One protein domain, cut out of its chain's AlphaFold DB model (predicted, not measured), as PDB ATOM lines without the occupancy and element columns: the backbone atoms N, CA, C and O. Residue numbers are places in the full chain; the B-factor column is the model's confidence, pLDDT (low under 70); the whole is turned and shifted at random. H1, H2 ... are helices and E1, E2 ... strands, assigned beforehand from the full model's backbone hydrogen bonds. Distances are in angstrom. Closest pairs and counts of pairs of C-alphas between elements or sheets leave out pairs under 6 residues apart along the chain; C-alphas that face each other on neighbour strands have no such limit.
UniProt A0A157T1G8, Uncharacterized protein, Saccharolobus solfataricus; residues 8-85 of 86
ATOM      1  N   VAL A   8     -10.515  12.011   4.740       92.12
ATOM      2  CA  VAL A   8     -11.566  11.828   5.744       92.12
ATOM      3  C   VAL A   8     -12.237  10.473   5.577       92.12
ATOM      4  O   VAL A   8     -12.274   9.903   4.485       92.12
ATOM      5  N   TYR A   9     -12.801   9.980   6.672       93.19
ATOM      6  CA  TYR A   9     -13.617   8.776   6.708       93.19
ATOM      7  C   TYR A   9     -15.085   9.156   6.844       93.19
ATOM      8  O   TYR A   9     -15.442   9.979   7.682       93.19
ATOM      9  N   ILE A  10     -15.941   8.556   6.025       94.88
ATOM     10  CA  ILE A  10     -17.337   8.956   5.873       94.88
ATOM     11  C   ILE A  10     -18.249   7.757   6.118       94.88
ATOM     12  O   ILE A  10     -18.078   6.695   5.517       94.88
ATOM     13  N   LEU A  11     -19.261   7.948   6.961       94.94
ATOM     14  CA  LEU A  11     -20.410   7.054   7.081       94.94
ATOM     15  C   LEU A  11     -21.668   7.761   6.589       94.94
ATOM     16  O   LEU A  11     -22.079   8.783   7.143       94.94
ATOM     17  N   VAL A  12     -22.299   7.182   5.570       95.06
ATOM     18  CA  VAL A  12     -23.561   7.676   5.016       95.06
ATOM     19  C   VAL A  12     -24.722   7.063   5.786       95.06
ATOM     20  O   VAL A  12     -24.824   5.847   5.929       95.06
ATOM     21  N   THR A  13     -25.599   7.908   6.306       93.69
ATOM     22  CA  THR A  13     -26.716   7.512   7.171       93.69
ATOM     23  C   THR A  13     -27.920   8.416   6.920       93.69
ATOM     24  O   THR A  13     -27.810   9.436   6.244       93.69
ATOM     25  N   ARG A  14     -29.079   8.076   7.494       90.62
ATOM     26  CA  ARG A  14     -30.269   8.946   7.457       90.62
ATOM     27  C   ARG A  14     -30.288  10.013   8.556       90.62
ATOM     28  O   ARG A  14     -31.087  10.940   8.490       90.62
ATOM     29  N   ARG A  15     -29.481   9.852   9.608       90.38
ATOM     30  CA  ARG A  15     -29.475  10.702  10.806       90.38
ATOM     31  C   ARG A  15     -28.049  10.859  11.331       90.38
ATOM     32  O   ARG A  15     -27.281   9.910  11.202       90.38
ATOM     33  N   PRO A  16     -27.713  12.001  11.950       91.31
ATOM     34  CA  PRO A  16     -26.391  12.210  12.521       91.31
ATOM     35  C   PRO A  16     -26.092  11.194  13.625       91.31
ATOM     36  O   PRO A  16     -26.948  10.899  14.461       91.31
ATOM     37  N   ILE A  17     -24.863  10.691  13.628       88.88
ATOM     38  CA  ILE A  17     -24.288   9.926  14.726       88.88
ATOM     39  C   ILE A  17     -23.779  10.943  15.752       88.88
ATOM     40  O   ILE A  17     -23.018  11.846  15.413       88.88
ATOM     41  N   THR A  18     -24.234  10.821  16.998       84.69
ATOM     42  CA  THR A  18     -23.974  11.796  18.069       84.69
ATOM     43  C   THR A  18     -22.994  11.278  19.121       84.69
ATOM     44  O   THR A  18     -22.954  11.816  20.221       84.69
ATOM     45  N   ASP A  19     -22.228  10.229  18.819       73.38
ATOM     46  CA  ASP A  19     -21.283   9.571  19.738       73.38
ATOM     47  C   ASP A  19     -19.996  10.377  20.004       73.38
ATOM     48  O   ASP A  19     -19.033   9.861  20.557       73.38
ATOM     49  N   SER A  20     -20.016  11.666  19.669       65.06
ATOM     50  CA  SER A  20     -19.015  12.672  20.009       65.06
ATOM     51  C   SER A  20     -17.671  12.633  19.290       65.06
ATOM     52  O   SER A  20     -16.766  13.356  19.689       65.06
ATOM     53  N   PHE A  21     -17.522  11.890  18.193       74.62
ATOM     54  CA  PHE A  21     -16.217  11.788  17.516       74.62
ATOM     55  C   PHE A  21     -16.190  12.228  16.046       74.62
ATOM     56  O   PHE A  21     -15.166  12.081  15.378       74.62
ATOM     57  N   GLY A  22     -17.283  12.801  15.535       85.50
ATOM     58  CA  GLY A  22     -17.372  13.227  14.139       85.50
ATOM     59  C   GLY A  22     -18.149  14.521  13.914       85.50
ATOM     60  O   GLY A  22     -18.811  15.060  14.806       85.50
ATOM     61  N   VAL A  23     -18.072  15.000  12.674       91.50
ATOM     62  CA  VAL A  23     -18.883  16.101  12.147       91.50
ATOM     63  C   VAL A  23     -19.954  15.518  11.238       91.50
ATOM     64  O   VAL A  23     -19.646  14.777  10.309       91.50
ATOM     65  N   ALA A  24     -21.213  15.865  11.471       92.88
ATOM     66  CA  ALA A  24     -22.305  15.499  10.583       92.88
ATOM     67  C   ALA A  24     -22.587  16.620   9.581       92.88
ATOM     68  O   ALA A  24     -22.838  17.759   9.974       92.88
ATOM     69  N   VAL A  25     -22.613  16.276   8.295       94.00
ATOM     70  CA  VAL A  25     -23.113  17.114   7.202       94.00
ATOM     71  C   VAL A  25     -24.497  16.602   6.813       94.00
ATOM     72  O   VAL A  25     -24.632  15.483   6.317       94.00
ATOM     73  N   ILE A  26     -25.529  17.396   7.082       94.44
ATOM     74  CA  ILE A  26     -26.931  16.967   7.073       94.44
ATOM     75  C   ILE A  26     -27.685  17.700   5.963       94.44
ATOM     76  O   ILE A  26     -27.894  18.906   6.069       94.44
ATOM     77  N   PHE A  27     -28.149  16.966   4.951       93.88
ATOM     78  CA  PHE A  27     -29.079  17.442   3.926       93.88
ATOM     79  C   PHE A  27     -30.508  17.048   4.328       93.88
ATOM     80  O   PHE A  27     -30.983  15.958   3.997       93.88
ATOM     81  N   GLU A  28     -31.195  17.923   5.069       85.31
ATOM     82  CA  GLU A  28     -32.531  17.637   5.626       85.31
ATOM     83  C   GLU A  28     -33.558  17.317   4.525       85.31
ATOM     84  O   GLU A  28     -34.307  16.351   4.658       85.31
ATOM     85  N   GLY A  29     -33.528  18.049   3.404       86.38
ATOM     86  CA  GLY A  29     -34.428  17.828   2.262       86.38
ATOM     87  C   GLY A  29     -34.216  16.503   1.519       86.38
ATOM     88  O   GLY A  29     -35.092  16.080   0.773       86.38
ATOM     89  N   LEU A  30     -33.080  15.831   1.739       88.81
ATOM     90  CA  LEU A  30     -32.725  14.567   1.084       88.81
ATOM     91  C   LEU A  30     -32.768  13.362   2.029       88.81
ATOM     92  O   LEU A  30     -32.550  12.233   1.593       88.81
ATOM     93  N   GLY A  31     -32.987  13.579   3.332       90.69
ATOM     94  CA  GLY A  31     -32.839  12.519   4.334       90.69
ATOM     95  C   GLY A  31     -31.439  11.886   4.329       90.69
ATOM     96  O   GLY A  31     -31.302  10.693   4.609       90.69
ATOM     97  N   LEU A  32     -30.417  12.673   3.977       94.12
ATOM     98  CA  LEU A  32     -29.039  12.236   3.763       94.12
ATOM     99  C   LEU A  32     -28.113  12.903   4.780       94.12
ATOM    100  O   LEU A  32     -28.111  14.123   4.936       94.12
ATOM    101  N   CYS A  33     -27.303  12.099   5.462       94.94
ATOM    102  CA  CYS A  33     -26.332  12.562   6.442       94.94
ATOM    103  C   CYS A  33     -24.977  11.890   6.219       94.94
ATOM    104  O   CYS A  33     -24.866  10.662   6.267       94.94
ATOM    105  N   PHE A  34     -23.938  12.702   6.038       95.06
ATOM    106  CA  PHE A  34     -22.548  12.261   6.014       95.06
ATOM    107  C   PHE A  34     -21.924  12.499   7.385       95.06
ATOM    108  O   PHE A  34     -21.757  13.643   7.796       95.06
ATOM    109  N   ASN A  35     -21.577  11.430   8.095       93.75
ATOM    110  CA  ASN A  35     -20.803  11.521   9.329       93.75
ATOM    111  C   ASN A  35     -19.329  11.402   8.970       93.75
ATOM    112  O   ASN A  35     -18.918  10.392   8.400       93.75
ATOM    113  N   VAL A  36     -18.569  12.445   9.266       93.44
ATOM    114  CA  VAL A  36     -17.194  12.640   8.824       93.44
ATOM    115  C   VAL A  36     -16.265  12.524  10.023       93.44
ATOM    116  O   VAL A  36     -16.472  13.182  11.043       93.44
ATOM    117  N   PHE A  37     -15.237  11.695   9.885       90.19
ATOM    118  CA  PHE A  37     -14.278  11.356  10.925       90.19
ATOM    119  C   PHE A  37     -12.851  11.501  10.393       90.19
ATOM    120  O   PHE A  37     -12.583  11.293   9.208       90.19
ATOM    121  N   VAL A  38     -11.919  11.807  11.293       86.31
ATOM    122  CA  VAL A  38     -10.473  11.880  10.997       86.31
ATOM    123  C   VAL A  38      -9.771  10.521  11.107       86.31
ATOM    124  O   VAL A  38      -8.629  10.358  10.694       86.31
ATOM    125  N   TYR A  39     -10.466   9.528  11.654       87.12
ATOM    126  CA  TYR A  39     -10.028   8.144  11.804       87.12
ATOM    127  C   TYR A  39     -11.089   7.220  11.210       87.12
ATOM    128  O   TYR A  39     -12.215   7.649  10.987       87.12
ATOM    129  N   LYS A  40     -10.762   5.948  10.971       91.12
ATOM    130  CA  LYS A  40     -11.726   4.962  10.466       91.12
ATOM    131  C   LYS A  40     -12.679   4.521  11.592       91.12
ATOM    132  O   LYS A  40     -12.256   3.713  12.416       91.12
ATOM    133  N   PRO A  41     -13.952   4.972  11.640       88.00
ATOM    134  CA  PRO A  41     -14.854   4.644  12.749       88.00
ATOM    135  C   PRO A  41     -15.384   3.207  12.684       88.00
ATOM    136  O   PRO A  41     -15.777   2.634  13.695       88.00
ATOM    137  N   SER A  42     -15.434   2.610  11.490       90.31
ATOM    138  CA  SER A  42     -15.931   1.251  11.283       90.31
ATOM    139  C   SER A  42     -15.426   0.665   9.962       90.31
ATOM    140  O   SER A  42     -14.822   1.354   9.133       90.31
ATOM    141  N   ARG A  43     -15.695  -0.624   9.729       92.56
ATOM    142  CA  ARG A  43     -15.348  -1.302   8.466       92.56
ATOM    143  C   ARG A  43     -16.093  -0.742   7.252       92.56
ATOM    144  O   ARG A  43     -15.557  -0.826   6.154       92.56
ATOM    145  N   ASN A  44     -17.262  -0.137   7.468       92.50
ATOM    146  CA  ASN A  44     -18.130   0.391   6.413       92.50
ATOM    147  C   ASN A  44     -17.803   1.844   6.039       92.50
ATOM    148  O   ASN A  44     -18.465   2.417   5.179       92.50
ATOM    149  N   ALA A  45     -16.825   2.461   6.706       94.06
ATOM    150  CA  ALA A  45     -16.443   3.831   6.417       94.06
ATOM    151  C   ALA A  45     -15.744   3.938   5.058       94.06
ATOM    152  O   ALA A  45     -14.801   3.198   4.767       94.06
ATOM    153  N   ILE A  46     -16.192   4.905   4.262       95.75
ATOM    154  CA  ILE A  46     -15.596   5.269   2.980       95.75
ATOM    155  C   ILE A  46     -14.460   6.248   3.257       95.75
ATOM    156  O   ILE A  46     -14.673   7.245   3.939       95.75
ATOM    157  N   ILE A  47     -13.266   5.985   2.731       95.38
ATOM    158  CA  ILE A  47     -12.165   6.952   2.754       95.38
ATOM    159  C   ILE A  47     -12.224   7.818   1.496       95.38
ATOM    160  O   ILE A  47     -12.396   7.305   0.391       95.38
ATOM    161  N   MET A  48     -12.099   9.132   1.653       94.44
ATOM    162  CA  MET A  48     -12.149  10.082   0.544       94.44
ATOM    163  C   MET A  48     -11.183  11.234   0.792       94.44
ATOM    164  O   MET A  48     -10.998  11.656   1.932       94.44
ATOM    165  N   LYS A  49     -10.585  11.768  -0.277       92.81
ATOM    166  CA  LYS A  49      -9.825  13.018  -0.183       92.81
ATOM    167  C   LYS A  49     -10.751  14.157   0.227       92.81
ATOM    168  O   LYS A  49     -11.848  14.278  -0.320       92.81
ATOM    169  N   VAL A  50     -10.297  15.035   1.116       89.62
ATOM    170  CA  VAL A  50     -11.098  16.177   1.592       89.62
ATOM    171  C   VAL A  50     -11.583  17.041   0.426       89.62
ATOM    172  O   VAL A  50     -12.753  17.413   0.381       89.62
ATOM    173  N   GLY A  51     -10.721  17.305  -0.560       89.94
ATOM    174  CA  GLY A  51     -11.089  18.070  -1.755       89.94
ATOM    175  C   GLY A  51     -12.198  17.419  -2.592       89.94
ATOM    176  O   GLY A  51     -13.095  18.115  -3.063       89.94
ATOM    177  N   GLU A  52     -12.187  16.092  -2.729       93.25
ATOM    178  CA  GLU A  52     -13.232  15.359  -3.458       93.25
ATOM    179  C   GLU A  52     -14.550  15.342  -2.683       93.25
ATOM    180  O   GLU A  52     -15.617  15.535  -3.265       93.25
ATOM    181  N   PHE A  53     -14.490  15.225  -1.353       93.50
ATOM    182  CA  PHE A  53     -15.684  15.323  -0.522       93.50
ATOM    183  C   PHE A  53     -16.325  16.715  -0.611       93.50
ATOM    184  O   PHE A  53     -17.537  16.819  -0.781       93.50
ATOM    185  N   LYS A  54     -15.527  17.792  -0.610       91.12
ATOM    186  CA  LYS A  54     -16.032  19.156  -0.851       91.12
ATOM    187  C   LYS A  54     -16.739  19.280  -2.201       91.12
ATOM    188  O   LYS A  54     -17.823  19.855  -2.263       91.12
ATOM    189  N   LYS A  55     -16.147  18.740  -3.274       93.00
ATOM    190  CA  LYS A  55     -16.764  18.739  -4.611       93.00
ATOM    191  C   LYS A  55     -18.096  17.992  -4.606       93.00
ATOM    192  O   LYS A  55     -19.063  18.506  -5.157       93.00
ATOM    193  N   LEU A  56     -18.169  16.838  -3.941       93.50
ATOM    194  CA  LEU A  56     -19.414  16.085  -3.783       93.50
ATOM    195  C   LEU A  56     -20.489  16.909  -3.060       93.50
ATOM    196  O   LEU A  56     -21.625  16.952  -3.520       93.50
ATOM    197  N   LEU A  57     -20.144  17.582  -1.957       92.94
ATOM    198  CA  LEU A  57     -21.093  18.423  -1.221       92.94
ATOM    199  C   LEU A  57     -21.636  19.574  -2.082       92.94
ATOM    200  O   LEU A  57     -22.844  19.811  -2.073       92.94
ATOM    201  N   ARG A  58     -20.771  20.245  -2.856       92.12
ATOM    202  CA  ARG A  58     -21.181  21.297  -3.805       92.12
ATOM    203  C   ARG A  58     -22.084  20.747  -4.899       92.12
ATOM    204  O   ARG A  58     -23.170  21.273  -5.103       92.12
ATOM    205  N   PHE A  59     -21.678  19.647  -5.529       93.56
ATOM    206  CA  PHE A  59     -22.456  18.989  -6.573       93.56
ATOM    207  C   PHE A  59     -23.850  18.583  -6.077       93.56
ATOM    208  O   PHE A  59     -24.844  18.840  -6.750       93.56
ATOM    209  N   LEU A  60     -23.951  17.995  -4.879       92.38
ATOM    210  CA  LEU A  60     -25.244  17.641  -4.290       92.38
ATOM    211  C   LEU A  60     -26.101  18.880  -4.049       92.38
ATOM    212  O   LEU A  60     -27.277  18.867  -4.406       92.38
ATOM    213  N   LYS A  61     -25.527  19.952  -3.497       91.00
ATOM    214  CA  LYS A  61     -26.240  21.218  -3.307       91.00
ATOM    215  C   LYS A  61     -26.757  21.783  -4.636       91.00
ATOM    216  O   LYS A  61     -27.921  22.151  -4.712       91.00
ATOM    217  N   GLU A  62     -25.931  21.794  -5.679       92.31
ATOM    218  CA  GLU A  62     -26.284  22.314  -7.007       92.31
ATOM    219  C   GLU A  62     -27.376  21.484  -7.694       92.31
ATOM    220  O   GLU A  62     -28.364  22.035  -8.172       92.31
ATOM    221  N   VAL A  63     -27.233  20.156  -7.720       94.19
ATOM    222  CA  VAL A  63     -28.156  19.269  -8.450       94.19
ATOM    223  C   VAL A  63     -29.490  19.101  -7.732       94.19
ATOM    224  O   VAL A  63     -30.520  18.914  -8.375       94.19
ATOM    225  N   THR A  64     -29.490  19.147  -6.399       91.69
ATOM    226  CA  THR A  64     -30.709  18.925  -5.608       91.69
ATOM    227  C   THR A  64     -31.364  20.209  -5.114       91.69
ATOM    228  O   THR A  64     -32.474  20.152  -4.589       91.69
ATOM    229  N   ASN A  65     -30.685  21.353  -5.250       89.56
ATOM    230  CA  ASN A  65     -31.066  22.624  -4.632       89.56
ATOM    231  C   ASN A  65     -31.305  22.510  -3.108       89.56
ATOM    232  O   ASN A  65     -32.064  23.284  -2.523       89.56
ATOM    233  N   ALA A  66     -30.696  21.509  -2.458       88.31
ATOM    234  CA  ALA A  66     -30.831  21.270  -1.031       88.31
ATOM    235  C   ALA A  66     -29.673  21.917  -0.268       88.31
ATOM    236  O   ALA A  66     -28.497  21.653  -0.528       88.31
ATOM    237  N   GLU A  67     -30.016  22.718   0.736       89.75
ATOM    238  CA  GLU A  67     -29.046  23.215   1.705       89.75
ATOM    239  C   GLU A  67     -28.647  22.111   2.692       89.75
ATOM    240  O   GLU A  67     -29.444  21.228   3.034       89.75
ATOM    241  N   TYR A  68     -27.414  22.191   3.193       91.00
ATOM    242  CA  TYR A  68     -26.934  21.319   4.258       91.00
ATOM    243  C   TYR A  68     -26.520  22.109   5.494       91.00
ATOM    244  O   TYR A  68     -26.087  23.258   5.427       91.00
ATOM    245  N   LYS A  69     -26.618  21.458   6.651       91.25
ATOM    246  CA  LYS A  69     -26.134  21.978   7.933       91.25
ATOM    247  C   LYS A  69     -24.981  21.120   8.421       91.25
ATOM    248  O   LYS A  69     -25.023  19.899   8.299       91.25
ATOM    249  N   MET A  70     -23.978  21.754   9.017       91.12
ATOM    250  CA  MET A  70     -22.899  21.050   9.705       91.12
ATOM    251  C   MET A  70     -23.127  21.081  11.213       91.12
ATOM    252  O   MET A  70     -23.413  22.140  11.773       91.12
ATOM    253  N   ARG A  71     -22.986  19.930  11.870       89.31
ATOM    254  CA  ARG A  71     -23.000  19.809  13.332       89.31
ATOM    255  C   ARG A  71     -21.765  19.063  13.798       89.31
ATOM    256  O   ARG A  71     -21.448  18.007  13.266       89.31
ATOM    257  N   ASP A  72     -21.096  19.619  14.792       88.00
ATOM    258  CA  ASP A  72     -19.957  18.989  15.443       88.00
ATOM    259  C   ASP A  72     -20.398  18.370  16.761       88.00
ATOM    260  O   ASP A  72     -21.112  19.005  17.538       88.00
ATOM    261  N   PHE A  73     -19.973  17.132  16.994       82.56
ATOM    262  CA  PHE A  73     -20.284  16.401  18.214       82.56
ATOM    263  C   PHE A  73     -19.064  16.217  19.127       82.56
ATOM    264  O   PHE A  73     -19.234  15.732  20.241       82.56
ATOM    265  N   GLY A  74     -17.862  16.627  18.702       74.81
ATOM    266  CA  GLY A  74     -16.605  16.249  19.357       74.81
ATOM    267  C   GLY A  74     -15.533  17.323  19.466       74.81
ATOM    268  O   GLY A  74     -14.372  16.978  19.658       74.81
ATOM    269  N   TYR A  75     -15.881  18.603  19.312       69.56
ATOM    270  CA  TYR A  75     -14.909  19.703  19.245       69.56
ATOM    271  C   TYR A  75     -13.902  19.535  18.094       69.56
ATOM    272  O   TYR A  75     -12.722  19.869  18.208       69.56
ATOM    273  N   ASN A  76     -14.374  19.042  16.947       78.94
ATOM    274  CA  ASN A  76     -13.579  18.794  15.746       78.94
ATOM    275  C   ASN A  76     -13.334  20.086  14.948       78.94
ATOM    276  O   ASN A  76     -13.586  20.154  13.743       78.94
ATOM    277  N   SER A  77     -12.837  21.130  15.611       74.81
ATOM    278  CA  SER A  77     -12.661  22.472  15.040       74.81
ATOM    279  C   SER A  77     -11.808  22.481  13.767       74.81
ATOM    280  O   SER A  77     -12.151  23.180  12.817       74.81
ATOM    281  N   ALA A  78     -10.760  21.654  13.704       75.56
ATOM    282  CA  ALA A  78      -9.931  21.494  12.509       75.56
ATOM    283  C   ALA A  78     -10.719  20.901  11.330       75.56
ATOM    284  O   ALA A  78     -10.677  21.438  10.226       75.56
ATOM    285  N   LEU A  79     -11.492  19.835  11.560       79.94
ATOM    286  CA  LEU A  79     -12.316  19.213  10.520       79.94
ATOM    287  C   LEU A  79     -13.402  20.177  10.031       79.94
ATOM    288  O   LEU A  79     -13.619  20.304   8.831       79.94
ATOM    289  N   ILE A  80     -14.043  20.908  10.946       81.06
ATOM    290  CA  ILE A  80     -15.006  21.955  10.591       81.06
ATOM    291  C   ILE A  80     -14.340  23.044   9.755       81.06
ATOM    292  O   ILE A  80     -14.918  23.457   8.756       81.06
ATOM    293  N   TYR A  81     -13.160  23.523  10.158       81.00
ATOM    294  CA  TYR A  81     -12.419  24.542   9.419       81.00
ATOM    295  C   TYR A  81     -12.173  24.081   7.980       81.00
ATOM    296  O   TYR A  81     -12.562  24.772   7.040       81.00
ATOM    297  N   PHE A  82     -11.659  22.859   7.805       75.31
ATOM    298  CA  PHE A  82     -11.452  22.293   6.479       75.31
ATOM    299  C   PHE A  82     -12.755  22.178   5.693       75.31
ATOM    300  O   PHE A  82     -12.769  22.540   4.524       75.31
ATOM    301  N   LEU A  83     -13.856  21.728   6.295       77.00
ATOM    302  CA  LEU A  83     -15.141  21.571   5.603       77.00
ATOM    303  C   LEU A  83     -15.865  22.900   5.312       77.00
ATOM    304  O   LEU A  83     -16.704  22.931   4.416       77.00
ATOM    305  N   ARG A  84     -15.567  23.986   6.039       72.56
ATOM    306  CA  ARG A  84     -16.220  25.301   5.889       72.56
ATOM    307  C   ARG A  84     -15.706  26.147   4.734       72.56
ATOM    308  O   ARG A  84     -16.423  27.048   4.322       72.56
ATOM    309  N   GLU A  85     -14.520  25.872   4.204       60.81
ATOM    310  CA  GLU A  85     -14.013  26.529   2.988       60.81
ATOM    311  C   GLU A  85     -14.707  25.986   1.716       60.81
ATOM    312  O   GLU A  85     -14.052  25.523   0.773       60.81
TER     313      GLU A  85
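AT A GLANCE: This is residues 8 to 85 of the 86 residues of an uncharacterized protein of Saccharolobus solfataricus (UniProt A0A157T1G8). A strongly twisted sheet of five strands makes a curved wall, with two helices over one of its faces: the long H1 runs beside the strands, and the short H2 is over E2. Look for 78 printed residues with five named strands and two named helices, in the order E1, E2, E3, E4, H1, E5, H2. Across the sheet the order is E4, E1, E3, E2, E5, all antiparallel, and the class is mixed, helices and strands. The whole is compact and rounded, with a radius of gyration of the C-alphas of 11.5 A and spans of 30 by 23 by 23 A.

HOW THE PARTS SIT: Begin at the inner strand E3, residues 32 to 37. On one side of it you find E2, residues 23 to 27, antiparallel at 165 degrees, with N 25 and O 34 2.8 A apart, within hydrogen-bond range; E2 and E3 form a hairpin. On its other side is E1, residues 8 to 13, antiparallel at 150 degrees, with N 11 and O 35 at 2.9 A. Next to E1 look for the edge strand E4, residues 46 to 49, antiparallel at 134 degrees, with N 10 and O 46 at 2.8 A. Next to E2 is the other edge strand, E5, residues 69 to 72, antiparallel at 161 degrees, with N 24 and O 71 at 2.8 A. E4 and E5 are apart. H1, residues 50 to 64, is on the sheet at a height of 6.6 A, only just over none of its strands, since 2 of its C-alphas fall on E4. H2, residues 77 to 84, is on the same face at a height of 8.7 A, only just over E2 with 3 of its C-alphas, and runs along the strands, at 18 degrees to E2 on the local plane. H1, with residues 50 to 54 alone, only just touches H2, with 3 pairs of C-alphas within 8 A; the closest are those of Lys 54 and Leu 83, 6.9 A apart. In H1 and H2 every O i to N i+4 pair is within hydrogen-bond range.

IN THESE COORDINATES: Find C-alpha 32 at (-29.039, 12.236, 3.763); from there E3 runs 16.4 A to C-alpha 37. E1 starts at C-alpha 8, (-11.566, 11.828, 5.744), and measures 15.8 A; E2 measures 13.2 A, and E4 and E5 follow at residues 46 and 69. H1 runs 21.1 A from C-alpha 50, and H2 ends at C-alpha 84, (-16.220, 25.301, 5.889).

THE WHOLE: The C-alphas of Arg 43 and Asn 65, the two farthest apart, are 31.5 A from each other. The printed part has no cut and no long link. Mean pLDDT of the printed part is 88.1; look for values under 70 at residues 20, 75 and 85.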